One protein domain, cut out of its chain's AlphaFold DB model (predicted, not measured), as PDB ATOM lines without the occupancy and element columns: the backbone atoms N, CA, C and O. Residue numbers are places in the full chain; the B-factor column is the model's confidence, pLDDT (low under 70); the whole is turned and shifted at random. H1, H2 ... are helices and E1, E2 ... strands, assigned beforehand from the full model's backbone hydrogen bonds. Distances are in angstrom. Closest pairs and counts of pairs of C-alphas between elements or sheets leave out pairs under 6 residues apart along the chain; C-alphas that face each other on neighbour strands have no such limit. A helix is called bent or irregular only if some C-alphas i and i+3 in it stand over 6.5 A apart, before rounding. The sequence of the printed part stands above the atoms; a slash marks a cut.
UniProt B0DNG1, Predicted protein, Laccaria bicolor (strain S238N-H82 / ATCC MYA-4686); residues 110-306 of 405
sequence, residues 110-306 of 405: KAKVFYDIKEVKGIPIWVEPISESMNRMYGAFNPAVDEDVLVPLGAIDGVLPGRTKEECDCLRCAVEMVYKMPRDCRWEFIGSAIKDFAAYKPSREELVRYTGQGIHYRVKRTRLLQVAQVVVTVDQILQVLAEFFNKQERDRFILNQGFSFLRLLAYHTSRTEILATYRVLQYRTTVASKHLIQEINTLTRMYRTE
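Overview. This is residues 110 to 306 of the 405 residues of the protein "Predicted protein" of Laccaria bicolor (strain S238N-H82 / ATCC MYA-4686) (UniProt B0DNG1). An elongated helical body is built on one core helix, H4, with the longer H6 running along beside it and H1, H2, H3 and H5 packed round H4. The two-stranded hairpin E1 and E2 lies at one end of the long axis, and the last residues of H6 lie at the other. The 197 printed residues include six named helices and two named strands, in the order H1 H2 H3 E1 E2 H4 H5 H6; the sheet is E1 - E2, antiparallel, and the class is mostly helix. The whole is compact, with a radius of gyration of the C-alphas of 18.1 A, and its C-alphas span 59 by 30 by 28 A, only just elongated.

Along the chain. Residues 110 to 129 hold no named element. H1, residues 130 to 138, begins at C-alpha 130 (126.976, 152.475, 169.129). H2 is residues 165 to 179, 21.1 A long, and H3 residues 190 to 199. E1 is residues 207 to 212 and E2 residues 214 to 219. H4, residues 221 to 244, is 34.3 A long. H5, residues 257 to 266, is irregular: C-alphas 258 and 261 are 8.4 A apart. H6, residues 271 to 303, is 47.6 A long and ends at C-alpha 303 (130.975, 132.143, 176.780).

Arrangement. H4 is the hub and touches the five other helices. H4, H5 and H6 form a bundle, up and down, each running against the one before. H4 and H5 are a helical hairpin at a shallow tilt of 9 degrees; their closest C-alphas, of Ala 228 and Leu 262, are 6.5 A apart. H5 and H6 are another, at a steep tilt of 40 degrees, closest at C-alphas Leu 265 and Ile 274, 5.3 A. H6 and H4 touch, the same way at a shallow tilt of 34.6 degrees, only just short of steep, closest at C-alphas Leu 238 and Leu 292, 6.7 A. H2 touches residues 233 to 244 of H4 alone, with the C-alphas of Ala 174 and Ile 237 closest at 4.9 A. H3 touches H6, closest at C-alphas Ala 198 and Gln 282, 4.9 A. H1 and H4 only just touch, with 3 pairs of C-alphas within 8 A, those of Ile 130 and Gln 236 closest at 6.0 A. H1 and H6 are apart. In the hairpin E1 and E2, N 208 and O 218 are within hydrogen-bond range at 2.8 A. The closest C-alphas of E2 and H5, of Arg 218 and Ala 266, are 4.9 A apart. Every O i to N i+4 pair is within hydrogen-bond range in H1, H3, H4 and H6; the counts are 10 of 11 in H2 and 4 of 6 in H5.

Size, cuts and confidence. The C-alphas farthest apart, of Gln 213 and Glu 306, are 62.9 A apart. The printed part has no cut. The links H1 to H2, 26 residues, and H4 to H5, 12 residues, are long. Mean pLDDT of the printed part is 92.7; residue 110 and residues 305 to 306 are under 70.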
ATOM      1  N   LYS A 110     126.445 166.651 167.231       57.25
ATOM      2  CA  LYS A 110     126.929 165.310 166.862       57.25
ATOM      3  C   LYS A 110     127.598 165.400 165.488       57.25
ATOM      4  O   LYS A 110     126.931 165.753 164.509       57.25
ATOM      5  N   ALA A 111     128.898 165.128 165.415       82.88
ATOM      6  CA  ALA A 111     129.684 165.384 164.215       82.88
ATOM      7  C   ALA A 111     129.188 164.501 163.062       82.88
ATOM      8  O   ALA A 111     129.408 163.292 163.039       82.88
ATOM      9  N   LYS A 112     128.494 165.090 162.084       92.75
ATOM     10  CA  LYS A 112     128.116 164.364 160.867       92.75
ATOM     11  C   LYS A 112     129.369 164.048 160.064       92.75
ATOM     12  O   LYS A 112     130.195 164.935 159.888       92.75
ATOM     13  N   VAL A 113     129.484 162.856 159.479       94.94
ATOM     14  CA  VAL A 113     130.670 162.454 158.680       94.94
ATOM     15  C   VAL A 113     131.003 163.456 157.558       94.94
ATOM     16  O   VAL A 113     132.164 163.621 157.174       94.94
ATOM     17  N   PHE A 114     129.988 164.172 157.065       95.62
ATOM     18  CA  PHE A 114     130.074 165.142 155.972       95.62
ATOM     19  C   PHE A 114     129.773 166.598 156.390       95.62
ATOM     20  O   PHE A 114     129.301 167.375 155.561       95.62
ATOM     21  N   TYR A 115     129.959 166.964 157.666       93.31
ATOM     22  CA  TYR A 115     129.505 168.247 158.235       93.31
ATOM     23  C   TYR A 115     129.967 169.506 157.471       93.31
ATOM     24  O   TYR A 115     129.202 170.460 157.334       93.31
ATOM     25  N   ASP A 116     131.190 169.480 156.948       92.62
ATOM     26  CA  ASP A 116     131.896 170.559 156.250       92.62
ATOM     27  C   ASP A 116     131.724 170.536 154.719       92.62
ATOM     28  O   ASP A 116     131.999 171.531 154.049       92.62
ATOM     29  N   ILE A 117     131.223 169.440 154.140       93.19
ATOM     30  CA  ILE A 117     131.033 169.317 152.690       93.19
ATOM     31  C   ILE A 117     129.625 169.816 152.330       93.19
ATOM     32  O   ILE A 117     128.635 169.083 152.438       93.19
ATOM     33  N   LYS A 118     129.521 171.080 151.899       91.88
ATOM     34  CA  LYS A 118     128.259 171.817 151.665       91.88
ATOM     35  C   LYS A 118     127.224 171.037 150.843       91.88
ATOM     36  O   LYS A 118     126.033 171.104 151.139       91.88
ATOM     37  N   GLU A 119     127.668 170.276 149.849       91.00
ATOM     38  CA  GLU A 119     126.843 169.542 148.886       91.00
ATOM     39  C   GLU A 119     126.218 168.266 149.478       91.00
ATOM     40  O   GLU A 119     125.239 167.741 148.931       91.00
ATOM     41  N   VAL A 120     126.772 167.740 150.579       94.12
ATOM     42  CA  VAL A 120     126.328 166.498 151.241       94.12
ATOM     43  C   VAL A 120     126.117 166.617 152.758       94.12
ATOM     44  O   VAL A 120     125.633 165.661 153.351       94.12
ATOM     45  N   LYS A 121     126.338 167.779 153.392       92.69
ATOM     46  CA  LYS A 121     126.100 168.014 154.841       92.69
ATOM     47  C   LYS A 121     124.692 167.646 155.337       92.69
ATOM     48  O   LYS A 121     124.473 167.391 156.519       92.69
ATOM     49  N   GLY A 122     123.722 167.625 154.422       92.75
ATOM     50  CA  GLY A 122     122.356 167.168 154.674       92.75
ATOM     51  C   GLY A 122     122.165 165.646 154.625       92.75
ATOM     52  O   GLY A 122     121.022 165.210 154.659       92.75
ATOM     53  N   ILE A 123     123.209 164.832 154.442       93.94
ATOM     54  CA  ILE A 123     123.123 163.368 154.550       93.94
ATOM     55  C   ILE A 123     123.134 162.996 156.050       93.94
ATOM     56  O   ILE A 123     124.044 163.423 156.766       93.94
ATOM     57  N   PRO A 124     122.138 162.240 156.548       93.19
ATOM     58  CA  PRO A 124     122.019 161.859 157.958       93.19
ATOM     59  C   PRO A 124     122.961 160.694 158.309       93.19
ATOM     60  O   PRO A 124     122.542 159.547 158.413       93.19
ATOM     61  N   ILE A 125     124.256 160.989 158.452       94.50
ATOM     62  CA  ILE A 125     125.274 160.045 158.935       94.50
ATOM     63  C   ILE A 125     126.091 160.737 160.018       94.50
ATOM     64  O   ILE A 125     126.691 161.784 159.762       94.50
ATOM     65  N   TRP A 126     126.125 160.140 161.205       94.00
ATOM     66  CA  TRP A 126     126.718 160.702 162.413       94.00
ATOM     67  C   TRP A 126     127.910 159.871 162.888       94.00
ATOM     68  O   TRP A 126     127.925 158.655 162.728       94.00
ATOM     69  N   VAL A 127     128.895 160.547 163.477       92.81
ATOM     70  CA  VAL A 127     129.951 159.943 164.289       92.81
ATOM     71  C   VAL A 127     129.491 160.029 165.739       92.81
ATOM     72  O   VAL A 127     129.425 161.117 166.309       92.81
ATOM     73  N   GLU A 128     129.093 158.894 166.299       93.31
ATOM     74  CA  GLU A 128     128.451 158.785 167.613       93.31
ATOM     75  C   GLU A 128     128.660 157.375 168.211       93.31
ATOM     76  O   GLU A 128     129.050 156.461 167.471       93.31
ATOM     77  N   PRO A 129     128.411 157.169 169.520       94.50
ATOM     78  CA  PRO A 129     128.473 155.855 170.157       94.50
ATOM     79  C   PRO A 129     127.491 154.841 169.557       94.50
ATOM     80  O   PRO A 129     126.431 155.204 169.038       94.50
ATOM     81  N   ILE A 130     127.810 153.548 169.687       95.62
ATOM     82  CA  ILE A 130     126.976 152.475 169.129       95.62
ATOM     83  C   ILE A 130     125.557 152.464 169.711       95.62
ATOM     84  O   ILE A 130     124.614 152.183 168.984       95.62
ATOM     85  N   SER A 131     125.387 152.828 170.985       95.25
ATOM     86  CA  SER A 131     124.092 152.850 171.677       95.25
ATOM     87  C   SER A 131     123.149 153.925 171.131       95.25
ATOM     88  O   SER A 131     121.955 153.681 170.965       95.25
ATOM     89  N   GLU A 132     123.673 155.097 170.762       94.56
ATOM     90  CA  GLU A 132     122.889 156.140 170.094       94.56
ATOM     91  C   GLU A 132     122.488 155.718 168.674       94.56
ATOM     92  O   GLU A 132     121.351 155.935 168.244       94.56
ATOM     93  N   SER A 133     123.416 155.062 167.976       94.06
ATOM     94  CA  SER A 133     123.221 154.529 166.628       94.06
ATOM     95  C   SER A 133     122.193 153.385 166.626       94.06
ATOM     96  O   SER A 133     121.321 153.341 165.755       94.06
ATOM     97  N   MET A 134     122.214 152.536 167.662       94.44
ATOM     98  CA  MET A 134     121.240 151.472 167.921       94.44
ATOM     99  C   MET A 134     119.852 152.059 168.175       94.44
ATOM    100  O   MET A 134     118.910 151.741 167.451       94.44
ATOM    101  N   ASN A 135     119.744 152.999 169.120       93.44
ATOM    102  CA  ASN A 135     118.481 153.650 169.452       93.44
ATOM    103  C   ASN A 135     117.841 154.331 168.230       93.44
ATOM    104  O   ASN A 135     116.641 154.193 168.005       93.44
ATOM    105  N   ARG A 136     118.633 155.002 167.379       91.69
ATOM    106  CA  ARG A 136     118.109 155.583 166.132       91.69
ATOM    107  C   ARG A 136     117.639 154.519 165.137       91.69
ATOM    108  O   ARG A 136     116.582 154.694 164.546       91.69
ATOM    109  N   MET A 137     118.427 153.471 164.888       90.56
ATOM    110  CA  MET A 137     118.129 152.511 163.813       90.56
ATOM    111  C   MET A 137     117.090 151.450 164.196       90.56
ATOM    112  O   MET A 137     116.403 150.944 163.312       90.56
ATOM    113  N   TYR A 138     116.960 151.120 165.483       89.00
ATOM    114  CA  TYR A 138     116.170 149.983 165.969       89.00
ATOM    115  C   TYR A 138     115.242 150.329 167.142       89.00
ATOM    116  O   TYR A 138     114.287 149.589 167.380       89.00
ATOM    117  N   GLY A 139     115.451 151.465 167.815       91.38
ATOM    118  CA  GLY A 139     114.821 151.814 169.093       91.38
ATOM    119  C   GLY A 139     115.679 151.422 170.299       91.38
ATOM    120  O   GLY A 139     116.685 150.724 170.164       91.38
ATOM    121  N   ALA A 140     115.302 151.904 171.482       91.25
ATOM    122  CA  ALA A 140     115.944 151.520 172.735       91.25
ATOM    123  C   ALA A 140     115.531 150.094 173.133       91.25
ATOM    124  O   ALA A 140     114.346 149.769 173.082       91.25
ATOM    125  N   PHE A 141     116.505 149.287 173.561       90.44
ATOM    126  CA  PHE A 141     116.280 147.949 174.105       90.44
ATOM    127  C   PHE A 141     115.429 148.013 175.383       90.44
ATOM    128  O   PHE A 141     115.752 148.756 176.316       90.44
ATOM    129  N   ASN A 142     114.358 147.225 175.428       88.44
ATOM    130  CA  ASN A 142     113.457 147.101 176.564       88.44
ATOM    131  C   ASN A 142     113.555 145.686 177.167       88.44
ATOM    132  O   ASN A 142     112.928 144.770 176.636       88.44
ATOM    133  N   PRO A 143     114.238 145.488 178.312       84.00
ATOM    134  CA  PRO A 143     114.436 144.158 178.904       84.00
ATOM    135  C   PRO A 143     113.144 143.459 179.363       84.00
ATOM    136  O   PRO A 143     113.187 142.285 179.710       84.00
ATOM    137  N   ALA A 144     112.000 144.153 179.392       82.31
ATOM    138  CA  ALA A 144     110.703 143.553 179.705       82.31
ATOM    139  C   ALA A 144     109.970 142.971 178.478       82.31
ATOM    140  O   ALA A 144     108.912 142.364 178.644       82.31
ATOM    141  N   VAL A 145     110.470 143.206 177.256       85.31
ATOM    142  CA  VAL A 145     109.793 142.842 175.993       85.31
ATOM    143  C   VAL A 145     110.758 142.251 174.961       85.31
ATOM    144  O   VAL A 145     110.387 141.322 174.248       85.31
ATOM    145  N   ASP A 146     111.978 142.779 174.865       86.12
ATOM    146  CA  ASP A 146     112.993 142.332 173.914       86.12
ATOM    147  C   ASP A 146     113.786 141.133 174.455       86.12
ATOM    148  O   ASP A 146     114.249 141.133 175.595       86.12
ATOM    149  N   GLU A 147     114.018 140.136 173.598       88.19
ATOM    150  CA  GLU A 147     114.955 139.046 173.884       88.19
ATOM    151  C   GLU A 147     116.399 139.576 173.924       88.19
ATOM    152  O   GLU A 147     116.874 140.213 172.977       88.19
ATOM    153  N   ASP A 148     117.111 139.304 175.021       89.62
ATOM    154  CA  ASP A 148     118.510 139.697 175.177       89.62
ATOM    155  C   ASP A 148     119.443 138.720 174.446       89.62
ATOM    156  O   ASP A 148     119.673 137.591 174.885       89.62
ATOM    157  N   VAL A 149     120.058 139.196 173.362       89.69
ATOM    158  CA  VAL A 149     121.026 138.439 172.547       89.69
ATOM    159  C   VAL A 149     122.277 137.971 173.307       89.69
ATOM    160  O   VAL A 149     123.050 137.180 172.765       89.69
ATOM    161  N   LEU A 150     122.505 138.432 174.544       91.62
ATOM    162  CA  LEU A 150     123.587 137.956 175.409       91.62
ATOM    163  C   LEU A 150     123.188 136.779 176.319       91.62
ATOM    164  O   LEU A 150     124.071 136.093 176.832       91.62
ATOM    165  N   VAL A 151     121.896 136.477 176.499       86.62
ATOM    166  CA  VAL A 151     121.445 135.324 177.309       86.62
ATOM    167  C   VAL A 151     121.941 133.976 176.749       86.62
ATOM    168  O   VAL A 151     122.451 133.176 177.535       86.62
ATOM    169  N   PRO A 152     121.948 133.719 175.421       84.00
ATOM    170  CA  PRO A 152     122.584 132.525 174.840       84.00
ATOM    171  C   PRO A 152     124.105 132.425 175.065       84.00
ATOM    172  O   PRO A 152     124.705 131.382 174.800       84.00
ATOM    173  N   LEU A 153     124.736 133.504 175.539       85.81
ATOM    174  CA  LEU A 153     126.141 133.581 175.944       85.81
ATOM    175  C   LEU A 153     126.292 133.522 177.481       85.81
ATOM    176  O   LEU A 153     127.323 133.909 178.020       85.81
ATOM    177  N   GLY A 154     125.268 133.068 178.210       83.06
ATOM    178  CA  GLY A 154     125.322 132.926 179.665       83.06
ATOM    179  C   GLY A 154     125.307 134.251 180.432       83.06
ATOM    180  O   GLY A 154     125.795 134.296 181.561       83.06
ATOM    181  N   ALA A 155     124.781 135.331 179.842       86.81
ATOM    182  CA  ALA A 155     124.528 136.562 180.584       86.81
ATOM    183  C   ALA A 155     123.394 136.369 181.602       86.81
ATOM    184  O   ALA A 155     122.360 135.782 181.285       86.81
ATOM    185  N   ILE A 156     123.575 136.914 182.804       84.75
ATOM    186  CA  ILE A 156     122.564 136.961 183.869       84.75
ATOM    187  C   ILE A 156     122.202 138.430 184.075       84.75
ATOM    188  O   ILE A 156     123.095 139.274 184.145       84.75
ATOM    189  N   ASP A 157     120.906 138.754 184.082       86.81
ATOM    190  CA  ASP A 157     120.383 140.133 184.107       86.81
ATOM    191  C   ASP A 157     121.036 141.061 183.057       86.81
ATOM    192  O   ASP A 157     121.240 142.260 183.262       86.81
ATOM    193  N   GLY A 158     121.392 140.475 181.908       87.75
ATOM    194  CA  GLY A 158     122.047 141.151 180.793       87.75
ATOM    195  C   GLY A 158     123.534 141.466 180.987       87.75
ATOM    196  O   GLY A 158     124.080 142.268 180.226       87.75
ATOM    197  N   VAL A 159     124.201 140.847 181.966       92.12
ATOM    198  CA  VAL A 159     125.637 141.011 182.236       92.12
ATOM    199  C   VAL A 159     126.369 139.676 182.071       92.12
ATOM    200  O   VAL A 159     125.988 138.661 182.654       92.12
ATOM    201  N   LEU A 160     127.438 139.667 181.270       90.62
ATOM    202  CA  LEU A 160     128.308 138.502 181.093       90.62
ATOM    203  C   LEU A 160     129.266 138.327 182.288       90.62
ATOM    204  O   LEU A 160     129.738 139.324 182.844       90.62
ATOM    205  N   PRO A 161     129.644 137.086 182.652       86.12
ATOM    206  CA  PRO A 161     130.606 136.838 183.724       86.12
ATOM    207  C   PRO A 161     131.918 137.620 183.549       86.12
ATOM    208  O   PRO A 161     132.565 137.566 182.498       86.12
ATOM    209  N   GLY A 162     132.313 138.339 184.605       89.75
ATOM    210  CA  GLY A 162     133.549 139.127 184.649       89.75
ATOM    211  C   GLY A 162     133.536 140.425 183.833       89.75
ATOM    212  O   GLY A 162     134.613 140.953 183.559       89.75
ATOM    213  N   ARG A 163     132.362 140.927 183.430       95.94
ATOM    214  CA  ARG A 163     132.191 142.162 182.644       95.94
ATOM    215  C   ARG A 163     131.338 143.195 183.362       95.94
ATOM    216  O   ARG A 163     130.536 142.846 184.225       95.94
ATOM    217  N   THR A 164     131.505 144.467 183.005       96.12
ATOM    218  CA  THR A 164     130.609 145.527 183.490       96.12
ATOM    219  C   THR A 164     129.308 145.550 182.692       96.12
ATOM    220  O   THR A 164     129.216 145.009 181.585       96.12
ATOM    221  N   LYS A 165     128.286 146.206 183.247       95.12
ATOM    222  CA  LYS A 165     127.014 146.395 182.550       95.12
ATOM    223  C   LYS A 165     127.192 147.229 181.281       95.12
ATOM    224  O   LYS A 165     126.645 146.879 180.247       95.12
ATOM    225  N   GLU A 166     128.008 148.275 181.330       96.62
ATOM    226  CA  GLU A 166     128.273 149.182 180.209       96.62
ATOM    227  C   GLU A 166     128.997 148.473 179.052       96.62
ATOM    228  O   GLU A 166     128.656 148.691 177.887       96.62
ATOM    229  N   GLU A 167     129.957 147.587 179.353       96.81
ATOM    230  CA  GLU A 167     130.583 146.718 178.344       96.81
ATOM    231  C   GLU A 167     129.542 145.816 177.667       96.81
ATOM    232  O   GLU A 167     129.555 145.657 176.443       96.81
ATOM    233  N   CYS A 168     128.633 145.237 178.458       96.38
ATOM    234  CA  CYS A 168     127.593 144.335 177.972       96.38
ATOM    235  C   CYS A 168     126.509 145.083 177.181       96.38
ATOM    236  O   CYS A 168     126.094 144.604 176.132       96.38
ATOM    237  N   ASP A 169     126.112 146.288 177.592       96.56
ATOM    238  CA  ASP A 169     125.151 147.129 176.870       96.56
ATOM    239  C   ASP A 169     125.701 147.560 175.497       96.56
ATOM    240  O   ASP A 169     124.992 147.486 174.488       96.56
ATOM    241  N   CYS A 170     126.988 147.919 175.419       97.75
ATOM    242  CA  CYS A 170     127.670 148.161 174.146       97.75
ATOM    243  C   CYS A 170     127.754 146.890 173.285       97.75
ATOM    244  O   CYS A 170     127.443 146.940 172.092       97.75
ATOM    245  N   LEU A 171     128.140 145.750 173.869       97.69
ATOM    246  CA  LEU A 171     128.227 144.473 173.156       97.69
ATOM    247  C   LEU A 171     126.862 144.014 172.625       97.69
ATOM    248  O   LEU A 171     126.789 143.555 171.487       97.69
ATOM    249  N   ARG A 172     125.787 144.177 173.404       96.62
ATOM    250  CA  ARG A 172     124.409 143.891 172.988       96.62
ATOM    251  C   ARG A 172     124.065 144.682 171.734       96.62
ATOM    252  O   ARG A 172     123.731 144.072 170.726       96.62
ATOM    253  N   CYS A 173     124.291 146.000 171.742       97.00
ATOM    254  CA  CYS A 173     124.100 146.841 170.557       97.00
ATOM    255  C   CYS A 173     124.907 146.323 169.349       97.00
ATOM    256  O   CYS A 173     124.387 146.272 168.237       97.00
ATOM    257  N   ALA A 174     126.164 145.914 169.550       97.12
ATOM    258  CA  ALA A 174     127.016 145.389 168.481       97.12
ATOM    259  C   ALA A 174     126.498 144.069 167.888       97.12
ATOM    260  O   ALA A 174     126.487 143.917 166.667       97.12
ATOM    261  N   VAL A 175     126.049 143.132 168.728       94.62
ATOM    262  CA  VAL A 175     125.473 141.849 168.295       94.62
ATOM    263  C   VAL A 175     124.112 142.067 167.630       94.62
ATOM    264  O   VAL A 175     123.871 141.539 166.546       94.62
ATOM    265  N   GLU A 176     123.242 142.899 168.203       93.50
ATOM    266  CA  GLU A 176     121.938 143.214 167.617       93.50
ATOM    267  C   GLU A 176     122.068 143.872 166.238       93.50
ATOM    268  O   GLU A 176     121.379 143.453 165.312       93.50
ATOM    269  N   MET A 177     122.996 144.817 166.043       94.12
ATOM    270  CA  MET A 177     123.247 145.427 164.726       94.12
ATOM    271  C   MET A 177     123.722 144.441 163.648       94.12
ATOM    272  O   MET A 177     123.650 144.757 162.458       94.12
ATOM    273  N   VAL A 178     124.243 143.271 164.032       93.56
ATOM    274  CA  VAL A 178     124.671 142.241 163.075       93.56
ATOM    275  C   VAL A 178     123.473 141.457 162.534       93.56
ATOM    276  O   VAL A 178     123.482 141.090 161.355       93.56
ATOM    277  N   TYR A 179     122.459 141.220 163.373       89.25
ATOM    278  CA  TYR A 179     121.384 140.256 163.115       89.25
ATOM    279  C   TYR A 179     119.977 140.859 162.979       89.25
ATOM    280  O   TYR A 179     119.159 140.282 162.266       89.25
ATOM    281  N   LYS A 180     119.668 141.988 163.631       88.31
ATOM    282  CA  LYS A 180     118.349 142.640 163.545       88.31
ATOM    283  C   LYS A 180     118.217 143.472 162.262       88.31
ATOM    284  O   LYS A 180     119.203 143.970 161.716       88.31
ATOM    285  N   MET A 181     116.968 143.681 161.837       88.44
ATOM    286  CA  MET A 181     116.624 144.555 160.714       88.44
ATOM    287  C   MET A 181     116.416 146.010 161.168       88.44
ATOM    288  O   MET A 181     115.577 146.257 162.039       88.44
ATOM    289  N   PRO A 182     117.151 146.987 160.607       90.00
ATOM    290  CA  PRO A 182     116.982 148.405 160.921       90.00
ATOM    291  C   PRO A 182     115.690 148.973 160.325       90.00
ATOM    292  O   PRO A 182     115.305 148.639 159.208       90.00
ATOM    293  N   ARG A 183     115.064 149.915 161.036       86.00
ATOM    294  CA  ARG A 183     113.799 150.562 160.638       86.00
ATOM    295  C   ARG A 183     113.929 151.411 159.366       86.00
ATOM    296  O   ARG A 183     113.051 151.377 158.512       86.00
ATOM    297  N   ASP A 184     115.038 152.148 159.239       80.69
ATOM    298  CA  ASP A 184     115.229 153.204 158.225       80.69
ATOM    299  C   ASP A 184     116.300 152.883 157.157       80.69
ATOM    300  O   ASP A 184     116.686 153.753 156.364       80.69
ATOM    301  N   CYS A 185     116.825 151.653 157.114       82.94
ATOM    302  CA  CYS A 185     117.804 151.248 156.100       82.94
ATOM    303  C   CYS A 185     117.188 150.305 155.061       82.94
ATOM    304  O   CYS A 185     116.198 149.626 155.294       82.94
ATOM    305  N   ARG A 186     117.808 150.247 153.878       83.88
ATOM    306  CA  ARG A 186     117.347 149.427 152.741       83.88
ATOM    307  C   ARG A 186     117.953 148.017 152.730       83.88
ATOM    308  O   ARG A 186     118.261 147.513 151.655       83.88
ATOM    309  N   TRP A 187     118.235 147.449 153.897       89.69
ATOM    310  CA  TRP A 187     118.904 146.156 154.041       89.69
ATOM    311  C   TRP A 187     118.388 145.417 155.274       89.69
ATOM    312  O   TRP A 187     118.117 146.038 156.296       89.69
ATOM    313  N   GLU A 188     118.262 144.095 155.159       87.19
ATOM    314  CA  GLU A 188     117.642 143.229 156.173       87.19
ATOM    315  C   GLU A 188     118.545 142.978 157.387       87.19
ATOM    316  O   GLU A 188     118.059 142.874 158.502       87.19
ATOM    317  N   PHE A 189     119.856 142.863 157.176       91.19
ATOM    318  CA  PHE A 189     120.870 142.685 158.220       91.19
ATOM    319  C   PHE A 189     122.236 143.111 157.666       91.19
ATOM    320  O   PHE A 189     122.416 143.214 156.446       91.19
ATOM    321  N   ILE A 190     123.239 143.356 158.521       94.19
ATOM    322  CA  ILE A 190     124.510 143.931 158.040       94.19
ATOM    323  C   ILE A 190     125.216 143.018 157.021       94.19
ATOM    324  O   ILE A 190     125.872 143.490 156.094       94.19
ATOM    325  N   GLY A 191     125.044 141.700 157.145       94.38
ATOM    326  CA  GLY A 191     125.635 140.710 156.247       94.38
ATOM    327  C   GLY A 191     125.114 140.773 154.805       94.38
ATOM    328  O   GLY A 191     125.916 140.614 153.883       94.38
ATOM    329  N   SER A 192     123.819 141.031 154.579       94.19
ATOM    330  CA  SER A 192     123.285 141.262 153.226       94.19
ATOM    331  C   SER A 192     123.740 142.621 152.695       94.19
ATOM    332  O   SER A 192     124.280 142.696 151.593       94.19
ATOM    333  N   ALA A 193     123.699 143.661 153.532       95.56
ATOM    334  CA  ALA A 193     124.170 145.002 153.183       95.56
ATOM    335  C   ALA A 193     125.638 145.033 152.704       95.56
ATOM    336  O   ALA A 193     125.974 145.725 151.739       95.56
ATOM    337  N   ILE A 194     126.522 144.260 153.350       97.00
ATOM    338  CA  ILE A 194     127.927 144.116 152.938       97.00
ATOM    339  C   ILE A 194     128.046 143.362 151.606       97.00
ATOM    340  O   ILE A 194     128.840 143.776 150.760       97.00
ATOM    341  N   LYS A 195     127.279 142.280 151.400       96.25
ATOM    342  CA  LYS A 195     127.284 141.518 150.136       96.25
ATOM    343  C   LYS A 195     126.850 142.400 148.965       96.25
ATOM    344  O   LYS A 195     127.570 142.465 147.971       96.25
ATOM    345  N   ASP A 196     125.752 143.133 149.115       95.81
ATOM    346  CA  ASP A 196     125.231 144.050 148.097       95.81
ATOM    347  C   ASP A 196     126.219 145.179 147.797       95.81
ATOM    348  O   ASP A 196     126.501 145.494 146.635       95.81
ATOM    349  N   PHE A 197     126.807 145.766 148.847       97.00
ATOM    350  CA  PHE A 197     127.838 146.781 148.688       97.00
ATOM    351  C   PHE A 197     129.063 146.234 147.948       97.00
ATOM    352  O   PHE A 197     129.566 146.914 147.056       97.00
ATOM    353  N   ALA A 198     129.524 145.020 148.261       96.06
ATOM    354  CA  ALA A 198     130.678 144.393 147.621       96.06
ATOM    355  C   ALA A 198     130.412 143.963 146.164       96.06
ATOM    356  O   ALA A 198     131.306 144.080 145.326       96.06
ATOM    357  N   ALA A 199     129.196 143.504 145.848       96.19
ATOM    358  CA  ALA A 199     128.804 143.059 144.509       96.19
ATOM    359  C   ALA A 199     128.624 144.214 143.506       96.19
ATOM    360  O   ALA A 199     128.783 144.024 142.296       96.19
ATOM    361  N   TYR A 200     128.306 145.417 143.991       96.50
ATOM    362  CA  TYR A 200     128.082 146.589 143.148       96.50
ATOM    363  C   TYR A 200     129.294 146.931 142.258       96.50
ATOM    364  O   TYR A 200     130.461 146.803 142.644       96.50
ATOM    365  N   LYS A 201     129.031 147.417 141.043       95.94
ATOM    366  CA  LYS A 201     130.061 147.864 140.096       95.94
ATOM    367  C   LYS A 201     129.890 149.372 139.856       95.94
ATOM    368  O   LYS A 201     129.110 149.723 138.981       95.94
ATOM    369  N   PRO A 202     130.562 150.252 140.630       93.31
ATOM    370  CA  PRO A 202     130.488 151.693 140.403       93.31
ATOM    371  C   PRO A 202     131.033 152.038 139.014       93.31
ATOM    372  O   PRO A 202     132.132 151.601 138.665       93.31
ATOM    373  N   SER A 203     130.289 152.839 138.252       94.44
ATOM    374  CA  SER A 203     130.709 153.328 136.931       94.44
ATOM    375  C   SER A 203     131.028 154.829 136.934       94.44
ATOM    376  O   SER A 203     130.685 155.574 137.859       94.44
ATOM    377  N   ARG A 204     131.707 155.305 135.885       93.69
ATOM    378  CA  ARG A 204     132.138 156.708 135.753       93.69
ATOM    379  C   ARG A 204     130.964 157.659 135.466       93.69
ATOM    380  O   ARG A 204     131.055 158.849 135.772       93.69
ATOM    381  N   GLU A 205     129.880 157.120 134.919       92.50
ATOM    382  CA  GLU A 205     128.619 157.766 134.528       92.50
ATOM    383  C   GLU A 205     127.692 157.957 135.738       92.50
ATOM    384  O   GLU A 205     126.851 158.854 135.766       92.50
ATOM    385  N   GLU A 206     127.859 157.142 136.782       91.12
ATOM    386  CA  GLU A 206     127.120 157.281 138.036       91.12
ATOM    387  C   GLU A 206     127.646 158.413 138.932       91.12
ATOM    388  O   GLU A 206     127.004 158.747 139.932       91.12
ATOM    389  N   LEU A 207     128.788 159.015 138.587       96.56
ATOM    390  CA  LEU A 207     129.380 160.116 139.339       96.56
ATOM    391  C   LEU A 207     128.734 161.454 138.966       96.56
ATOM    392  O   LEU A 207     128.786 161.906 137.825       96.56
ATOM    393  N   VAL A 208     128.175 162.135 139.964       96.44
ATOM    394  CA  VAL A 208     127.559 163.453 139.795       96.44
ATOM    395  C   VAL A 208     128.658 164.511 139.736       96.44
ATOM    396  O   VAL A 208     129.389 164.693 140.712       96.44
ATOM    397  N   ARG A 209     128.760 165.219 138.606       95.69
ATOM    398  CA  ARG A 209     129.604 166.413 138.450       95.69
ATOM    399  C   ARG A 209     128.973 167.605 139.173       95.69
ATOM    400  O   ARG A 209     127.761 167.789 139.138       95.69
ATOM    401  N   TYR A 210     129.809 168.432 139.784       90.56
ATOM    402  CA  TYR A 210     129.445 169.701 140.400       90.56
ATOM    403  C   TYR A 210     130.469 170.771 140.010       90.56
ATOM    404  O   TYR A 210     131.670 170.501 139.948       90.56
ATOM    405  N   THR A 211     129.984 171.974 139.717       85.38
ATOM    406  CA  THR A 211     130.784 173.126 139.289       85.38
ATOM    407  C   THR A 211     130.558 174.266 140.271       85.38
ATOM    408  O   THR A 211     129.598 175.022 140.144       85.38
ATOM    409  N   GLY A 212     131.419 174.326 141.287       82.56
ATOM    410  CA  GLY A 212     131.456 175.383 142.298       82.56
ATOM    411  C   GLY A 212     132.777 176.140 142.192       82.56
ATOM    412  O   GLY A 212     133.090 176.694 141.145       82.56
ATOM    413  N   GLN A 213     133.609 176.068 143.234       82.75
ATOM    414  CA  GLN A 213     134.993 176.584 143.246       82.75
ATOM    415  C   GLN A 213     135.979 175.724 142.414       82.75
ATOM    416  O   GLN A 213     137.155 175.604 142.742       82.75
ATOM    417  N   GLY A 214     135.489 175.067 141.362       90.31
ATOM    418  CA  GLY A 214     136.199 174.037 140.609       90.31
ATOM    419  C   GLY A 214     135.263 172.930 140.130       90.31
ATOM    420  O   GLY A 214     134.074 172.901 140.467       90.31
ATOM    421  N   ILE A 215     135.803 172.002 139.335       93.94
ATOM    422  CA  ILE A 215     135.083 170.801 138.900       93.94
ATOM    423  C   ILE A 215     135.324 169.693 139.924       93.94
ATOM    424  O   ILE A 215     136.425 169.151 140.025       93.94
ATOM    425  N   HIS A 216     134.268 169.328 140.641       96.31
ATOM    426  CA  HIS A 216     134.268 168.220 141.587       96.31
ATOM    427  C   HIS A 216     133.278 167.143 141.151       96.31
ATOM    428  O   HIS A 216     132.345 167.381 140.383       96.31
ATOM    429  N   TYR A 217     133.494 165.937 141.656       97.31
ATOM    430  CA  TYR A 217     132.672 164.766 141.418       97.31
ATOM    431  C   TYR A 217     132.349 164.093 142.750       97.31
ATOM    432  O   TYR A 217     133.078 164.239 143.735       97.31
ATOM    433  N   ARG A 218     131.249 163.343 142.767       96.00
ATOM    434  CA  ARG A 218     130.809 162.555 143.920       96.00
ATOM    435  C   ARG A 218     129.967 161.362 143.501       96.00
ATOM    436  O   ARG A 218     129.340 161.379 142.442       96.00
ATOM    437  N   VAL A 219     129.869 160.370 144.374       97.25
ATOM    438  CA  VAL A 219     128.855 159.311 144.270       97.25
ATOM    439  C   VAL A 219     127.445 159.921 144.409       97.25
ATOM    440  O   VAL A 219     127.239 160.852 145.193       97.25
ATOM    441  N   LYS A 220     126.452 159.404 143.663       96.06
ATOM    442  CA  LYS A 220     125.025 159.779 143.804       96.06
ATOM    443  C   LYS A 220     124.591 159.756 145.276       96.06
ATOM    444  O   LYS A 220     124.849 158.787 145.983       96.06
ATOM    445  N   ARG A 221     123.871 160.795 145.725       95.50
ATOM    446  CA  ARG A 221     123.488 161.017 147.139       95.50
ATOM    447  C   ARG A 221     122.848 159.794 147.811       95.50
ATOM    448  O   ARG A 221     123.190 159.487 148.946       95.50
ATOM    449  N   THR A 222     121.945 159.100 147.119       94.75
ATOM    450  CA  THR A 222     121.271 157.887 147.614       94.75
ATOM    451  C   THR A 222     122.241 156.725 147.821       94.75
ATOM    452  O   THR A 222     122.214 156.091 148.870       94.75
ATOM    453  N   ARG A 223     123.144 156.486 146.863       95.88
ATOM    454  CA  ARG A 223     124.187 155.457 146.975       95.88
ATOM    455  C   ARG A 223     125.199 155.812 148.066       95.88
ATOM    456  O   ARG A 223     125.538 154.955 148.868       95.88
ATOM    457  N   LEU A 224     125.625 157.074 148.144       96.94
ATOM    458  CA  LEU A 224     126.536 157.554 149.187       96.94
ATOM    459  C   LEU A 224     125.948 157.366 150.595       96.94
ATOM    460  O   LEU A 224     126.676 156.942 151.487       96.94
ATOM    461  N   LEU A 225     124.646 157.621 150.786       95.94
ATOM    462  CA  LEU A 225     123.947 157.331 152.043       95.94
ATOM    463  C   LEU A 225     124.026 155.837 152.394       95.94
ATOM    464  O   LEU A 225     124.479 155.514 153.486       95.94
ATOM    465  N   GLN A 226     123.664 154.938 151.471       95.31
ATOM    466  CA  GLN A 226     123.720 153.485 151.704       95.31
ATOM    467  C   GLN A 226     125.133 153.011 152.081       95.31
ATOM    468  O   GLN A 226     125.310 152.302 153.068       95.31
ATOM    469  N   VAL A 227     126.148 153.432 151.318       96.88
ATOM    470  CA  VAL A 227     127.551 153.065 151.571       96.88
ATOM    471  C   VAL A 227     128.020 153.602 152.922       96.88
ATOM    472  O   VAL A 227     128.686 152.888 153.668       96.88
ATOM    473  N   ALA A 228     127.648 154.835 153.266       97.12
ATOM    474  CA  ALA A 228     127.993 155.430 154.548       97.12
ATOM    475  C   ALA A 228     127.301 154.729 155.729       97.12
ATOM    476  O   ALA A 228     127.966 154.498 156.733       97.12
ATOM    477  N   GLN A 229     126.028 154.327 155.602       95.62
ATOM    478  CA  GLN A 229     125.329 153.529 156.623       95.62
ATOM    479  C   GLN A 229     126.081 152.220 156.898       95.62
ATOM    480  O   GLN A 229     126.439 151.957 158.043       95.62
ATOM    481  N   VAL A 230     126.380 151.434 155.855       96.75
ATOM    482  CA  VAL A 230     127.083 150.145 155.997       96.75
ATOM    483  C   VAL A 230     128.475 150.335 156.597       96.75
ATOM    484  O   VAL A 230     128.834 149.648 157.547       96.75
ATOM    485  N   VAL A 231     129.260 151.279 156.078       97.44
ATOM    486  CA  VAL A 231     130.649 151.481 156.517       97.44
ATOM    487  C   VAL A 231     130.729 152.005 157.950       97.44
ATOM    488  O   VAL A 231     131.566 151.514 158.697       97.44
ATOM    489  N   VAL A 232     129.873 152.950 158.354       96.44
ATOM    490  CA  VAL A 232     129.856 153.454 159.740       96.44
ATOM    491  C   VAL A 232     129.376 152.372 160.707       96.44
ATOM    492  O   VAL A 232     130.023 152.163 161.726       96.44
ATOM    493  N   THR A 233     128.317 151.633 160.364       96.12
ATOM    494  CA  THR A 233     127.797 150.545 161.213       96.12
ATOM    495  C   THR A 233     128.850 149.452 161.423       96.12
ATOM    496  O   THR A 233     129.104 149.046 162.551       96.12
ATOM    497  N   VAL A 234     129.536 149.017 160.359       97.44
ATOM    498  CA  VAL A 234     130.597 147.998 160.461       97.44
ATOM    499  C   VAL A 234     131.801 148.491 161.274       97.44
ATOM    500  O   VAL A 234     132.340 147.720 162.063       97.44
ATOM    501  N   ASP A 235     132.217 149.752 161.114       96.69
ATOM    502  CA  ASP A 235     133.326 150.345 161.881       96.69
ATOM    503  C   ASP A 235     132.958 150.482 163.378       96.69
ATOM    504  O   ASP A 235     133.756 150.107 164.234       96.69
ATOM    505  N   GLN A 236     131.713 150.878 163.700       96.50
ATOM    506  CA  GLN A 236     131.174 150.906 165.072       96.50
ATOM    507  C   GLN A 236     131.170 149.516 165.733       96.50
ATOM    508  O   GLN A 236     131.665 149.374 166.852       96.50
ATOM    509  N   ILE A 237     130.654 148.482 165.053       97.50
ATOM    510  CA  ILE A 237     130.617 147.106 165.587       97.50
ATOM    511  C   ILE A 237     132.045 146.591 165.838       97.50
ATOM    512  O   ILE A 237     132.332 146.062 166.911       97.50
ATOM    513  N   LEU A 238     132.961 146.779 164.877       96.94
ATOM    514  CA  LEU A 238     134.369 146.384 165.019       96.94
ATOM    515  C   LEU A 238     135.065 147.092 166.186       96.94
ATOM    516  O   LEU A 238     135.866 146.469 166.881       96.94
ATOM    517  N   GLN A 239     134.782 148.380 166.406       96.44
ATOM    518  CA  GLN A 239     135.361 149.115 167.526       96.44
ATOM    519  C   GLN A 239     134.894 148.542 168.870       96.44
ATOM    520  O   GLN A 239     135.730 148.278 169.732       96.44
ATOM    521  N   VAL A 240     133.595 148.270 169.022       97.69
ATOM    522  CA  VAL A 240     133.035 147.688 170.252       97.69
ATOM    523  C   VAL A 240     133.588 146.292 170.519       97.69
ATOM    524  O   VAL A 240     134.001 146.004 171.639       97.69
ATOM    525  N   LEU A 241     133.669 145.431 169.500       97.31
ATOM    526  CA  LEU A 241     134.272 144.104 169.646       97.31
ATOM    527  C   LEU A 241     135.763 144.205 170.002       97.31
ATOM    528  O   LEU A 241     136.255 143.463 170.853       97.31
ATOM    529  N   ALA A 242     136.497 145.149 169.407       96.31
ATOM    530  CA  ALA A 242     137.893 145.390 169.748       96.31
ATOM    531  C   ALA A 242     138.084 145.888 171.190       96.31
ATOM    532  O   ALA A 242     139.041 145.474 171.845       96.31
ATOM    533  N   GLU A 243     137.191 146.739 171.691       96.44
ATOM    534  CA  GLU A 243     137.198 147.226 173.074       96.44
ATOM    535  C   GLU A 243     136.819 146.113 174.055       96.44
ATOM    536  O   GLU A 243     137.583 145.843 174.978       96.44
ATOM    537  N   PHE A 244     135.751 145.359 173.783       96.50
ATOM    538  CA  PHE A 244     135.343 144.202 174.584       96.50
ATOM    539  C   PHE A 244     136.459 143.150 174.701       96.50
ATOM    540  O   PHE A 244     136.756 142.655 175.789       96.50
ATOM    541  N   PHE A 245     137.156 142.829 173.607       95.94
ATOM    542  CA  PHE A 245     138.308 141.918 173.631       95.94
ATOM    543  C   PHE A 245     139.615 142.562 174.140       95.94
ATOM    544  O   PHE A 245     140.673 141.945 174.012       95.94
ATOM    545  N   ASN A 246     139.572 143.777 174.705       95.44
ATOM    546  CA  ASN A 246     140.730 144.520 175.218       95.44
ATOM    547  C   ASN A 246     141.892 144.621 174.204       95.44
ATOM    548  O   ASN A 246     143.075 144.558 174.551       95.44
ATOM    549  N   LYS A 247     141.567 144.768 172.912       93.75
ATOM    550  CA  LYS A 247     142.563 144.819 171.838       93.75
ATOM    551  C   LYS A 247     143.337 146.130 171.882       93.75
ATOM    552  O   LYS A 247     142.765 147.226 171.794       93.75
ATOM    553  N   GLN A 248     144.661 145.995 171.922       92.94
ATOM    554  CA  GLN A 248     145.599 147.095 171.717       92.94
ATOM    555  C   GLN A 248     145.337 147.756 170.361       92.94
ATOM    556  O   GLN A 248     144.984 147.077 169.399       92.94
ATOM    557  N   GLU A 249     145.541 149.070 170.264       87.38
ATOM    558  CA  GLU A 249     145.234 149.868 169.066       87.38
ATOM    559  C   GLU A 249     145.836 149.274 167.778       87.38
ATOM    560  O   GLU A 249     145.135 149.095 166.782       87.38
ATOM    561  N   ARG A 250     147.100 148.830 167.838       88.69
ATOM    562  CA  ARG A 250     147.820 148.158 166.735       88.69
ATOM    563  C   ARG A 250     147.178 146.857 166.232       88.69
ATOM    564  O   ARG A 250     147.487 146.417 165.125       88.69
ATOM    565  N   ASP A 251     146.334 146.225 167.044       89.81
ATOM    566  CA  ASP A 251     145.674 144.954 166.746       89.81
ATOM    567  C   ASP A 251     144.220 145.130 166.280       89.81
ATOM    568  O   ASP A 251     143.631 144.174 165.764       89.81
ATOM    569  N   ARG A 252     143.661 146.345 166.380       92.19
ATOM    570  CA  ARG A 252     142.314 146.679 165.895       92.19
ATOM    571  C   ARG A 252     142.275 146.653 164.363       92.19
ATOM    572  O   ARG A 252     143.233 147.048 163.693       92.19
ATOM    573  N   PHE A 253     141.169 146.180 163.787       93.44
ATOM    574  CA  PHE A 253     140.893 146.379 162.364       93.44
ATOM    575  C   PHE A 253     140.081 147.661 162.213       93.44
ATOM    576  O   PHE A 253     138.915 147.711 162.586       93.44
ATOM    577  N   ILE A 254     140.701 148.693 161.653       91.19
ATOM    578  CA  ILE A 254     140.035 149.955 161.333       91.19
ATOM    579  C   ILE A 254     139.473 149.822 159.917       91.19
ATOM    580  O   ILE A 254     140.237 149.499 159.002       91.19
ATOM    581  N   LEU A 255     138.179 150.053 159.682       94.75
ATOM    582  CA  LEU A 255     137.629 149.973 158.324       94.75
ATOM    583  C   LEU A 255     137.955 151.251 157.542       94.75
ATOM    584  O   LEU A 255     138.428 151.167 156.403       94.75
ATOM    585  N   ASN A 256     137.748 152.422 158.148       94.12
ATOM    586  CA  ASN A 256     137.842 153.708 157.456       94.12
ATOM    587  C   ASN A 256     138.312 154.851 158.384       94.12
ATOM    588  O   ASN A 256     137.500 155.627 158.882       94.12
ATOM    589  N   GLN A 257     139.635 154.980 158.570       91.75
ATOM    590  CA  GLN A 257     140.260 155.985 159.447       91.75
ATOM    591  C   GLN A 257     139.698 157.398 159.208       91.75
ATOM    592  O   GLN A 257     139.779 157.926 158.091       91.75
ATOM    593  N   GLY A 258     139.140 158.012 160.259       91.81
ATOM    594  CA  GLY A 258     138.570 159.368 160.222       91.81
ATOM    595  C   GLY A 258     137.463 159.558 159.176       91.81
ATOM    596  O   GLY A 258     137.263 160.663 158.674       91.81
ATOM    597  N   PHE A 259     136.815 158.466 158.764       95.81
ATOM    598  CA  PHE A 259     135.879 158.381 157.642       95.81
ATOM    599  C   PHE A 259     136.410 158.910 156.296       95.81
ATOM    600  O   PHE A 259     135.637 159.215 155.383       95.81
ATOM    601  N   SER A 260     137.733 158.988 156.143       96.19
ATOM    602  CA  SER A 260     138.410 159.652 155.026       96.19
ATOM    603  C   SER A 260     138.052 159.090 153.641       96.19
ATOM    604  O   SER A 260     137.902 159.870 152.698       96.19
ATOM    605  N   PHE A 261     137.810 157.780 153.506       98.06
ATOM    606  CA  PHE A 261     137.362 157.184 152.241       98.06
ATOM    607  C   PHE A 261     135.937 157.616 151.873       98.06
ATOM    608  O   PHE A 261     135.703 158.026 150.739       98.06
ATOM    609  N   LEU A 262     134.997 157.612 152.827       98.00
ATOM    610  CA  LEU A 262     133.627 158.103 152.600       98.00
ATOM    611  C   LEU A 262     133.630 159.577 152.181       98.00
ATOM    612  O   LEU A 262     132.891 159.964 151.278       98.00
ATOM    613  N   ARG A 263     134.480 160.395 152.810       97.44
ATOM    614  CA  ARG A 263     134.621 161.823 152.495       97.44
ATOM    615  C   ARG A 263     135.174 162.045 151.083       97.44
ATOM    616  O   ARG A 263     134.648 162.892 150.368       97.44
ATOM    617  N   LEU A 264     136.131 161.227 150.634       98.06
ATOM    618  CA  LEU A 264     136.618 161.232 149.246       98.06
ATOM    619  C   LEU A 264     135.512 160.821 148.255       98.06
ATOM    620  O   LEU A 264     135.315 161.498 147.248       98.06
ATOM    621  N   LEU A 265     134.717 159.784 148.560       98.00
ATOM    622  CA  LEU A 265     133.549 159.407 147.740       98.00
ATOM    623  C   LEU A 265     132.485 160.516 147.648       98.00
ATOM    624  O   LEU A 265     131.739 160.587 146.666       98.00
ATOM    625  N   ALA A 266     132.404 161.364 148.673       97.38
ATOM    626  CA  ALA A 266     131.452 162.460 148.761       97.38
ATOM    627  C   ALA A 266     131.884 163.735 148.022       97.38
ATOM    628  O   ALA A 266     131.005 164.507 147.629       97.38
ATOM    629  N   TYR A 267     133.192 163.969 147.854       96.75
ATOM    630  CA  TYR A 267     133.727 165.171 147.213       96.75
ATOM    631  C   TYR A 267     135.195 165.008 146.785       96.75
ATOM    632  O   TYR A 267     136.101 165.026 147.621       96.75
ATOM    633  N   HIS A 268     135.460 164.901 145.481       97.12
ATOM    634  CA  HIS A 268     136.833 164.854 144.960       97.12
ATOM    635  C   HIS A 268     136.938 165.360 143.508       97.12
ATOM    636  O   HIS A 268     135.976 165.289 142.749       97.12
ATOM    637  N   THR A 269     138.097 165.882 143.091       97.00
ATOM    638  CA  THR A 269     138.310 166.425 141.726       97.00
ATOM    639  C   THR A 269     138.567 165.341 140.673       97.00
ATOM    640  O   THR A 269     138.200 165.502 139.511       97.00
ATOM    641  N   SER A 270     139.160 164.210 141.062       97.00
ATOM    642  CA  SER A 270     139.409 163.064 140.176       97.00
ATOM    643  C   SER A 270     138.306 162.013 140.297       97.00
ATOM    644  O   SER A 270     138.147 161.405 141.359       97.00
ATOM    645  N   ARG A 271     137.592 161.755 139.187       96.75
ATOM    646  CA  ARG A 271     136.629 160.642 139.050       96.75
ATOM    647  C   ARG A 271     137.284 159.287 139.305       96.75
ATOM    648  O   ARG A 271     136.721 158.459 140.010       96.75
ATOM    649  N   THR A 272     138.476 159.075 138.754       96.56
ATOM    650  CA  THR A 272     139.179 157.790 138.818       96.56
ATOM    651  C   THR A 272     139.569 157.434 140.254       96.56
ATOM    652  O   THR A 272     139.445 156.286 140.666       96.56
ATOM    653  N   GLU A 273     139.946 158.426 141.066       97.25
ATOM    654  CA  GLU A 273     140.245 158.209 142.488       97.25
ATOM    655  C   GLU A 273     138.998 157.928 143.334       97.25
ATOM    656  O   GLU A 273     139.091 157.163 144.293       97.25
ATOM    657  N   ILE A 274     137.831 158.476 142.972       98.00
ATOM    658  CA  ILE A 274     136.552 158.094 143.594       98.00
ATOM    659  C   ILE A 274     136.278 156.612 143.322       98.00
ATOM    660  O   ILE A 274     136.014 155.867 144.262       98.00
ATOM    661  N   LEU A 275     136.396 156.164 142.066       97.75
ATOM    662  CA  LEU A 275     136.166 154.763 141.690       97.75
ATOM    663  C   LEU A 275     137.162 153.812 142.376       97.75
ATOM    664  O   LEU A 275     136.744 152.826 142.982       97.75
ATOM    665  N   ALA A 276     138.458 154.142 142.373       97.00
ATOM    666  CA  ALA A 276     139.484 153.360 143.065       97.00
ATOM    667  C   ALA A 276     139.236 153.290 144.585       97.00
ATOM    668  O   ALA A 276     139.292 152.211 145.178       97.00
ATOM    669  N   THR A 277     138.881 154.414 145.219       98.06
ATOM    670  CA  THR A 277     138.520 154.454 146.649       98.06
ATOM    671  C   THR A 277     137.277 153.614 146.933       98.06
ATOM    672  O   THR A 277     137.228 152.921 147.947       98.06
ATOM    673  N   TYR A 278     136.296 153.612 146.026       97.94
ATOM    674  CA  TYR A 278     135.092 152.792 146.142       97.94
ATOM    675  C   TYR A 278     135.453 151.299 146.129       97.94
ATOM    676  O   TYR A 278     135.024 150.566 147.018       97.94
ATOM    677  N   ARG A 279     136.301 150.855 145.186       97.00
ATOM    678  CA  ARG A 279     136.788 149.464 145.116       97.00
ATOM    679  C   ARG A 279     137.571 149.046 146.361       97.00
ATOM    680  O   ARG A 279     137.339 147.963 146.898       97.00
ATOM    681  N   VAL A 280     138.453 149.912 146.861       97.19
ATOM    682  CA  VAL A 280     139.188 149.669 148.113       97.19
ATOM    683  C   VAL A 280     138.230 149.535 149.297       97.19
ATOM    684  O   VAL A 280     138.384 148.616 150.100       97.19
ATOM    685  N   LEU A 281     137.222 150.406 149.397       97.75
ATOM    686  CA  LEU A 281     136.244 150.374 150.481       97.75
ATOM    687  C   LEU A 281     135.387 149.097 150.429       97.75
ATOM    688  O   LEU A 281     135.258 148.433 151.450       97.75
ATOM    689  N   GLN A 282     134.918 148.678 149.246       97.69
ATOM    690  CA  GLN A 282     134.229 147.390 149.041       97.69
ATOM    691  C   GLN A 282     135.054 146.196 149.540       97.69
ATOM    692  O   GLN A 282     134.563 145.361 150.308       97.69
ATOM    693  N   TYR A 283     136.327 146.116 149.133       97.00
ATOM    694  CA  TYR A 283     137.209 145.034 149.565       97.00
ATOM    695  C   TYR A 283     137.436 145.069 151.083       97.00
ATOM    696  O   TYR A 283     137.285 144.041 151.747       97.00
ATOM    697  N   ARG A 284     137.742 146.241 151.662       96.94
ATOM    698  CA  ARG A 284     137.952 146.365 153.113       96.94
ATOM    699  C   ARG A 284     136.703 146.003 153.910       96.94
ATOM    700  O   ARG A 284     136.847 145.352 154.937       96.94
ATOM    701  N   THR A 285     135.500 146.338 153.442       98.00
ATOM    702  CA  THR A 285     134.248 145.932 154.103       98.00
ATOM    703  C   THR A 285     134.023 144.415 154.008       98.00
ATOM    704  O   THR A 285     133.567 143.797 154.966       98.00
ATOM    705  N   THR A 286     134.442 143.774 152.911       96.69
ATOM    706  CA  THR A 286     134.440 142.302 152.799       96.69
ATOM    707  C   THR A 286     135.424 141.649 153.783       96.69
ATOM    708  O   THR A 286     135.125 140.606 154.361       96.69
ATOM    709  N   VAL A 287     136.592 142.261 154.023       95.62
ATOM    710  CA  VAL A 287     137.545 141.804 155.055       95.62
ATOM    711  C   VAL A 287     137.006 142.061 156.467       95.62
ATOM    712  O   VAL A 287     137.082 141.171 157.309       95.62
ATOM    713  N   ALA A 288     136.390 143.219 156.708       96.50
ATOM    714  CA  ALA A 288     135.715 143.542 157.962       96.50
ATOM    715  C   ALA A 288     134.636 142.507 158.312       96.50
ATOM    716  O   ALA A 288     134.601 142.029 159.439       96.50
ATOM    717  N   SER A 289     133.823 142.075 157.340       95.88
ATOM    718  CA  SER A 289     132.830 141.008 157.538       95.88
ATOM    719  C   SER A 289     133.453 139.699 158.043       95.88
ATOM    720  O   SER A 289     132.899 139.066 158.939       95.88
ATOM    721  N   LYS A 290     134.638 139.318 157.541       95.00
ATOM    722  CA  LYS A 290     135.367 138.145 158.054       95.00
ATOM    723  C   LYS A 290     135.824 138.347 159.499       95.00
ATOM    724  O   LYS A 290     135.713 137.414 160.287       95.00
ATOM    725  N   HIS A 291     136.303 139.542 159.851       94.00
ATOM    726  CA  HIS A 291     136.673 139.869 161.230       94.00
ATOM    727  C   HIS A 291     135.467 139.843 162.175       94.00
ATOM    728  O   HIS A 291     135.558 139.193 163.210       94.00
ATOM    729  N   LEU A 292     134.323 140.417 161.783       94.94
ATOM    730  CA  LEU A 292     133.075 140.331 162.549       94.94
ATOM    731  C   LEU A 292     132.687 138.873 162.836       94.94
ATOM    732  O   LEU A 292     132.473 138.505 163.986       94.94
ATOM    733  N   ILE A 293     132.674 138.015 161.808       92.31
ATOM    734  CA  ILE A 293     132.352 136.586 161.961       92.31
ATOM    735  C   ILE A 293     133.355 135.886 162.896       92.31
ATOM    736  O   ILE A 293     132.955 135.108 163.758       92.31
ATOM    737  N   GLN A 294     134.658 136.155 162.764       91.75
ATOM    738  CA  GLN A 294     135.689 135.591 163.651       91.75
ATOM    739  C   GLN A 294     135.527 136.032 165.108       91.75
ATOM    740  O   GLN A 294     135.733 135.231 166.020       91.75
ATOM    741  N   GLU A 295     135.208 137.304 165.329       94.31
ATOM    742  CA  GLU A 295     135.080 137.914 166.650       94.31
ATOM    743  C   GLU A 295     133.813 137.428 167.355       94.31
ATOM    744  O   GLU A 295     133.909 136.972 168.492       94.31
ATOM    745  N   ILE A 296     132.677 137.371 166.654       91.31
ATOM    746  CA  ILE A 296     131.434 136.771 167.163       91.31
ATOM    747  C   ILE A 296     131.635 135.279 167.460       91.31
ATOM    748  O   ILE A 296     131.336 134.825 168.558       91.31
ATOM    749  N   ASN A 297     132.254 134.508 166.560       89.25
ATOM    750  CA  ASN A 297     132.546 133.095 166.835       89.25
ATOM    751  C   ASN A 297     133.569 132.898 167.971       89.25
ATOM    752  O   ASN A 297     133.660 131.820 168.558       89.25
ATOM    753  N   THR A 298     134.373 133.911 168.294       91.50
ATOM    754  CA  THR A 298     135.268 133.881 169.459       91.50
ATOM    755  C   THR A 298     134.511 134.218 170.739       91.50
ATOM    756  O   THR A 298     134.698 133.513 171.724       91.50
ATOM    757  N   LEU A 299     133.592 135.187 170.697       91.75
ATOM    758  CA  LEU A 299     132.650 135.480 171.779       91.75
ATOM    759  C   LEU A 299     131.843 134.225 172.146       91.75
ATOM    760  O   LEU A 299     131.883 133.788 173.293       91.75
ATOM    761  N   THR A 300     131.223 133.574 171.156       87.69
ATOM    762  CA  THR A 300     130.472 132.325 171.353       87.69
ATOM    763  C   THR A 300     131.342 131.229 171.964       87.69
ATOM    764  O   THR A 300     130.919 130.590 172.915       87.69
ATOM    765  N   ARG A 301     132.584 131.022 171.498       86.88
ATOM    766  CA  ARG A 301     133.481 129.993 172.073       86.88
ATOM    767  C   ARG A 301     133.992 130.308 173.481       86.88
ATOM    768  O   ARG A 301     134.393 129.377 174.172       86.88
ATOM    769  N   MET A 302     134.042 131.580 173.878       88.06
ATOM    770  CA  MET A 302     134.467 131.986 175.223       88.06
ATOM    771  C   MET A 302     133.361 131.820 176.264       88.06
ATOM    772  O   MET A 302     133.668 131.537 177.417       88.06
ATOM    773  N   TYR A 303     132.104 132.014 175.860       85.75
ATOM    774  CA  TYR A 303     130.975 132.143 176.780       85.75
ATOM    775  C   TYR A 303     129.915 131.030 176.660       85.75
ATOM    776  O   TYR A 303     129.149 130.821 177.596       85.75
ATOM    777  N   ARG A 304     129.880 130.264 175.559       78.12
ATOM    778  CA  ARG A 304     129.027 129.071 175.428       78.12
ATOM    779  C   ARG A 304     129.685 127.872 176.114       78.12
ATOM    780  O   ARG A 304     130.863 127.588 175.892       78.12
ATOM    781  N   THR A 305     128.905 127.156 176.918       60.19
ATOM    782  CA  THR A 305     129.319 125.944 177.640       60.19
ATOM    783  C   THR A 305     129.808 124.849 176.678       60.19
ATOM    784  O   THR A 305     129.438 124.821 175.504       60.19
ATOM    785  N   GLU A 306     130.674 123.947 177.154       52.12
ATOM    786  CA  GLU A 306     131.568 123.143 176.297       52.12
ATOM    787  C   GLU A 306     130.915 122.140 175.331       52.12
ATOM    788  O   GLU A 306     131.613 121.591 174.479       52.12
TER     789      GLU A 306